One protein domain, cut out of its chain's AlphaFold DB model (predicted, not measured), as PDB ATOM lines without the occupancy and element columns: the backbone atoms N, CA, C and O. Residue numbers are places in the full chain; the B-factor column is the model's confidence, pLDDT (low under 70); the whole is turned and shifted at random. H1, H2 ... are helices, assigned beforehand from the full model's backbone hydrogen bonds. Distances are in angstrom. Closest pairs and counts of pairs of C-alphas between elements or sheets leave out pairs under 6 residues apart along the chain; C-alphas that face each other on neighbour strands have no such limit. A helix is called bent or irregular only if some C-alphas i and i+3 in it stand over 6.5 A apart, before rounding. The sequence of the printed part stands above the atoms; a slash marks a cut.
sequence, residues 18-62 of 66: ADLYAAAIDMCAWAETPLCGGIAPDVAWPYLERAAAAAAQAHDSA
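This is residues 18 to 62 of the 66 residues of an uncharacterized protein of Mycobacterium gordonae (UniProt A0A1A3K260). Two helices, H1 and then H2, make the two arms of a wide open V, with a loop of nine residues at its corner and nothing packed between the arms. The outer parts of both arms stand free: residues 18 to 29 belong to H1, and residues 49 to 62, of which 49 to 61 belong to H2, stand free at the other end. The printed part has 45 residues with two named helices and no named strand, and its class is all helix. It is extended, with a radius of gyration of the C-alphas of 16.5 A, and the C-alphas span 53 by 25 by 7 A.

Start with H1, residues 18 to 31, and go on through the short link of 9 residues to H2, residues 41 to 61. H1 and H2 are apart, with no C-alpha of the one within 8 A of the other. In H1 every O i to N i+4 pair is within hydrogen-bond range; in H2 15 of 17 are.

Find C-alpha 18 at (118.661, 137.172, 249.488); from there H1 runs 20.3 A to C-alpha 31 at (134.727, 142.358, 260.695). Next find C-alpha 41 at (149.162, 140.655, 262.547), where H2 begins; it runs 29.7 A to C-alpha 61 at (150.209, 158.900, 285.902). H2, the longest helix with 21 residues, is irregular, but only just: look at C-alphas 43 and 46, which are 6.9 A apart.

The two C-alphas farthest apart, those of Ala 18 and Ser 61, are 52.9 A apart. The printed part has no cut and no long link. In the B-factor column the mean pLDDT of the printed part is 84.1; look at residues 33 to 38, in the link, for the six values under 70.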
ATOM      1  N   ALA A  18     117.364 137.623 249.993       92.88
ATOM      2  CA  ALA A  18     118.661 137.172 249.488       92.88
ATOM      3  C   ALA A  18     119.741 138.265 249.568       92.88
ATOM      4  O   ALA A  18     120.865 137.983 249.985       92.88
ATOM      5  N   ASP A  19     119.380 139.510 249.258       94.19
ATOM      6  CA  ASP A  19     120.304 140.645 249.276       94.19
ATOM      7  C   ASP A  19     120.661 141.048 250.715       94.19
ATOM      8  O   ASP A  19     121.806 141.399 250.999       94.19
ATOM      9  N   LEU A  20     119.713 140.926 251.652       93.19
ATOM     10  CA  LEU A  20     119.963 141.148 253.083       93.19
ATOM     11  C   LEU A  20     120.949 140.120 253.654       93.19
ATOM     12  O   LEU A  20     121.861 140.480 254.399       93.19
ATOM     13  N   TYR A  21     120.788 138.845 253.290       93.44
ATOM     14  CA  TYR A  21     121.702 137.784 253.718       93.44
ATOM     15  C   TYR A  21     123.098 137.948 253.114       93.44
ATOM     16  O   TYR A  21     124.083 137.775 253.832       93.44
ATOM     17  N   ALA A  22     123.194 138.318 251.836       95.25
ATOM     18  CA  ALA A  22     124.475 138.598 251.192       95.25
ATOM     19  C   ALA A  22     125.209 139.758 251.887       95.25
ATOM     20  O   ALA A  22     126.352 139.599 252.309       95.25
ATOM     21  N   ALA A  23     124.516 140.876 252.128       93.12
ATOM     22  CA  ALA A  23     125.093 142.029 252.814       93.12
ATOM     23  C   ALA A  23     125.563 141.702 254.244       93.12
ATOM     24  O   ALA A  23     126.597 142.200 254.692       93.12
ATOM     25  N   ALA A  24     124.833 140.852 254.974       92.81
ATOM     26  CA  ALA A  24     125.245 140.396 256.302       92.81
ATOM     27  C   ALA A  24     126.559 139.598 256.267       92.81
ATOM     28  O   ALA A  24     127.410 139.788 257.135       92.81
ATOM     29  N   ILE A  25     126.749 138.740 255.260       91.56
ATOM     30  CA  ILE A  25     127.986 137.969 255.078       91.56
ATOM     31  C   ILE A  25     129.161 138.901 254.762       91.56
ATOM     32  O   ILE A  25     130.228 138.740 255.356       91.56
ATOM     33  N   ASP A  26     128.957 139.903 253.909       90.56
ATOM     34  CA  ASP A  26     129.994 140.880 253.561       90.56
ATOM     35  C   ASP A  26     130.447 141.697 254.783       90.56
ATOM     36  O   ASP A  26     131.644 141.888 255.013       90.56
ATOM     37  N   MET A  27     129.501 142.130 255.624       85.38
ATOM     38  CA  MET A  27     129.799 142.838 256.874       85.38
ATOM     39  C   MET A  27     130.544 141.956 257.883       85.38
ATOM     40  O   MET A  27     131.457 142.440 258.555       85.38
ATOM     41  N   CYS A  28     130.189 140.671 257.977       84.38
ATOM     42  CA  CYS A  28     130.944 139.708 258.776       84.38
ATOM     43  C   CYS A  28     132.370 139.571 258.240       84.38
ATOM     44  O   CYS A  28     133.306 139.798 258.989       84.38
ATOM     45  N   ALA A  29     132.555 139.301 256.946       83.88
ATOM     46  CA  ALA A  29     133.882 139.143 256.349       83.88
ATOM     47  C   ALA A  29     134.790 140.366 256.579       83.88
ATOM     48  O   ALA A  29     135.973 140.209 256.878       83.88
ATOM     49  N   TRP A  30     134.231 141.578 256.517       79.75
ATOM     50  CA  TRP A  30     134.939 142.807 256.878       79.75
ATOM     51  C   TRP A  30     135.310 142.878 258.373       79.75
ATOM     52  O   TRP A  30     136.396 143.338 258.734       79.75
ATOM     53  N   ALA A  31     134.444 142.400 259.262       74.44
ATOM     54  CA  ALA A  31     134.727 142.358 260.695       74.44
ATOM     55  C   ALA A  31     135.812 141.327 261.068       74.44
ATOM     56  O   ALA A  31     136.535 141.541 262.038       74.44
ATOM     57  N   GLU A  32     135.966 140.246 260.293       71.62
ATOM     58  CA  GLU A  32     136.960 139.184 260.539       71.62
ATOM     59  C   GLU A  32     138.393 139.562 260.089       71.62
ATOM     60  O   GLU A  32     139.351 138.827 260.340       71.62
ATOM     61  N   THR A  33     138.585 140.699 259.410       67.69
ATOM     62  CA  THR A  33     139.910 141.105 258.906       67.69
ATOM     63  C   THR A  33     140.871 141.458 260.069       67.69
ATOM     64  O   THR A  33     140.451 142.184 260.974       67.69
ATOM     65  N   PRO A  34     142.173 141.065 260.059       58.97
ATOM     66  CA  PRO A  34     142.935 140.696 261.273       58.97
ATOM     67  C   PRO A  34     143.194 141.780 262.333       58.97
ATOM     68  O   PRO A  34     143.786 141.487 263.369       58.97
ATOM     69  N   LEU A  35     142.752 143.017 262.109       60.75
ATOM     70  CA  LEU A  35     142.918 144.129 263.043       60.75
ATOM     71  C   LEU A  35     141.699 145.009 263.275       60.75
ATOM     72  O   LEU A  35     141.835 146.107 263.805       60.75
ATOM     73  N   CYS A  36     140.523 144.561 262.843       58.78
ATOM     74  CA  CYS A  36     139.367 145.436 262.627       58.78
ATOM     75  C   CYS A  36     139.600 146.446 261.474       58.78
ATOM     76  O   CYS A  36     138.907 147.454 261.379       58.78
ATOM     77  N   GLY A  37     140.581 146.174 260.595       60.91
ATOM     78  CA  GLY A  37     140.941 146.999 259.427       60.91
ATOM     79  C   GLY A  37     141.807 146.299 258.367       60.91
ATOM     80  O   GLY A  37     142.370 146.953 257.497       60.91
ATOM     81  N   GLY A  38     141.960 144.975 258.446       65.56
ATOM     82  CA  GLY A  38     142.670 144.190 257.427       65.56
ATOM     83  C   GLY A  38     144.193 144.212 257.477       65.56
ATOM     84  O   GLY A  38     144.837 143.679 256.579       65.56
ATOM     85  N   ILE A  39     144.779 144.788 258.526       75.62
ATOM     86  CA  ILE A  39     146.233 144.823 258.693       75.62
ATOM     87  C   ILE A  39     146.729 143.440 259.118       75.62
ATOM     88  O   ILE A  39     146.113 142.792 259.961       75.62
ATOM     89  N   ALA A  40     147.837 142.989 258.529       77.94
ATOM     90  CA  ALA A  40     148.449 141.721 258.893       77.94
ATOM     91  C   ALA A  40     148.961 141.760 260.352       77.94
ATOM     92  O   ALA A  40     149.464 142.797 260.798       77.94
ATOM     93  N   PRO A  41     148.827 140.665 261.122       74.00
ATOM     94  CA  PRO A  41     149.162 140.655 262.547       74.00
ATOM     95  C   PRO A  41     150.595 141.096 262.852       74.00
ATOM     96  O   PRO A  41     150.817 141.843 263.797       74.00
ATOM     97  N   ASP A  42     151.556 140.695 262.025       82.06
ATOM     98  CA  ASP A  42     152.968 141.069 262.125       82.06
ATOM     99  C   ASP A  42     153.204 142.579 261.968       82.06
ATOM    100  O   ASP A  42     154.064 143.148 262.639       82.06
ATOM    101  N   VAL A  43     152.405 143.247 261.136       82.44
ATOM    102  CA  VAL A  43     152.483 144.697 260.909       82.44
ATOM    103  C   VAL A  43     151.878 145.477 262.073       82.44
ATOM    104  O   VAL A  43     152.345 146.552 262.448       82.44
ATOM    105  N   ALA A  44     150.821 144.947 262.657       84.06
ATOM    106  CA  ALA A  44     150.047 145.637 263.671       84.06
ATOM    107  C   ALA A  44     150.506 145.425 265.101       84.06
ATOM    108  O   ALA A  44     150.324 146.307 265.944       84.06
ATOM    109  N   TRP A  45     151.077 144.261 265.384       84.38
ATOM    110  CA  TRP A  45     151.495 143.882 266.723       84.38
ATOM    111  C   TRP A  45     152.403 144.930 267.387       84.38
ATOM    112  O   TRP A  45     152.090 145.356 268.502       84.38
ATOM    113  N   PRO A  46     153.419 145.495 266.699       91.44
ATOM    114  CA  PRO A  46     154.271 146.521 267.300       91.44
ATOM    115  C   PRO A  46     153.524 147.816 267.659       91.44
ATOM    116  O   PRO A  46     153.906 148.521 268.594       91.44
ATOM    117  N   TYR A  47     152.467 148.165 266.918       84.38
ATOM    118  CA  TYR A  47     151.652 149.349 267.206       84.38
ATOM    119  C   TYR A  47     150.756 149.130 268.422       84.38
ATOM    120  O   TYR A  47     150.615 150.031 269.250       84.38
ATOM    121  N   LEU A  48     150.196 147.929 268.555       85.31
ATOM    122  CA  LEU A  48     149.374 147.555 269.700       85.31
ATOM    123  C   LEU A  48     150.195 147.526 270.992       85.31
ATOM    124  O   LEU A  48     149.738 148.048 272.005       85.31
ATOM    125  N   GLU A  49     151.428 147.017 270.950       93.19
ATOM    126  CA  GLU A  49     152.336 147.031 272.104       93.19
ATOM    127  C   GLU A  49     152.645 148.459 272.573       93.19
ATOM    128  O   GLU A  49     152.591 148.758 273.767       93.19
ATOM    129  N   ARG A  50     152.899 149.378 271.635       92.62
ATOM    130  CA  ARG A  50     153.132 150.795 271.954       92.62
ATOM    131  C   ARG A  50     151.893 151.465 272.534       92.62
ATOM    132  O   ARG A  50     152.004 152.205 273.508       92.62
ATOM    133  N   ALA A  51     150.727 151.210 271.945       91.38
ATOM    134  CA  ALA A  51     149.462 151.747 272.433       91.38
ATOM    135  C   ALA A  51     149.153 151.239 273.852       91.38
ATOM    136  O   ALA A  51     148.770 152.029 274.714       91.38
ATOM    137  N   ALA A  52     149.389 149.952 274.118       92.69
ATOM    138  CA  ALA A  52     149.220 149.352 275.436       92.69
ATOM    139  C   ALA A  52     150.185 149.954 276.469       92.69
ATOM    140  O   ALA A  52     149.761 150.313 277.567       92.69
ATOM    141  N   ALA A  53     151.459 150.133 276.106       96.44
ATOM    142  CA  ALA A  53     152.440 150.774 276.977       96.44
ATOM    143  C   ALA A  53     152.032 152.215 277.319       96.44
ATOM    144  O   ALA A  53     152.024 152.593 278.487       96.44
ATOM    145  N   ALA A  54     151.624 153.004 276.323       95.44
ATOM    146  CA  ALA A  54     151.160 154.373 276.538       95.44
ATOM    147  C   ALA A  54     149.918 154.436 277.445       95.44
ATOM    148  O   ALA A  54     149.850 155.286 278.332       95.44
ATOM    149  N   ALA A  55     148.963 153.519 277.264       93.62
ATOM    150  CA  ALA A  55     147.766 153.445 278.096       93.62
ATOM    151  C   ALA A  55     148.088 153.101 279.561       93.62
ATOM    152  O   ALA A  55     147.516 153.710 280.464       93.62
ATOM    153  N   ALA A  56     149.029 152.183 279.804       94.56
ATOM    154  CA  ALA A  56     149.478 151.839 281.153       94.56
ATOM    155  C   ALA A  56     150.167 153.026 281.841       94.56
ATOM    156  O   ALA A  56     149.818 153.382 282.962       94.56
ATOM    157  N   GLN A  57     151.066 153.716 281.135       93.69
ATOM    158  CA  GLN A  57     151.722 154.911 281.672       93.69
ATOM    159  C   GLN A  57     150.717 156.019 282.004       93.69
ATOM    160  O   GLN A  57     150.834 156.669 283.040       93.69
ATOM    161  N   ALA A  58     149.716 156.227 281.146       92.38
ATOM    162  CA  ALA A  58     148.656 157.192 281.402       92.38
ATOM    163  C   ALA A  58     147.804 156.804 282.621       92.38
ATOM    164  O   ALA A  58     147.433 157.680 283.397       92.38
ATOM    165  N   HIS A  59     147.522 155.511 282.809       85.88
ATOM    166  CA  HIS A  59     146.797 155.009 283.975       85.88
ATOM    167  C   HIS A  59     147.567 155.261 285.276       85.88
ATOM    168  O   HIS A  59     147.004 155.809 286.221       85.88
ATOM    169  N   ASP A  60     148.862 154.946 285.293       89.25
ATOM    170  CA  ASP A  60     149.717 155.124 286.470       89.25
ATOM    171  C   ASP A  60     149.931 156.611 286.799       89.25
ATOM    172  O   ASP A  60     149.961 157.011 287.963       89.25
ATOM    173  N   SER A  61     150.028 157.450 285.764       83.56
ATOM    174  CA  SER A  61     150.209 158.900 285.902       83.56
ATOM    175  C   SER A  61     148.938 159.633 286.333       83.56
ATOM    176  O   SER A  61     149.025 160.767 286.799       83.56
ATOM    177  N   ALA A  62     147.758 159.029 286.166       79.50
ATOM    178  CA  ALA A  62     146.484 159.685 286.454       79.50
ATOM    179  C   ALA A  62     146.223 159.892 287.956       79.50
ATOM    180  O   ALA A  62     145.351 160.689 288.295       79.50
TER     181      ALA A  62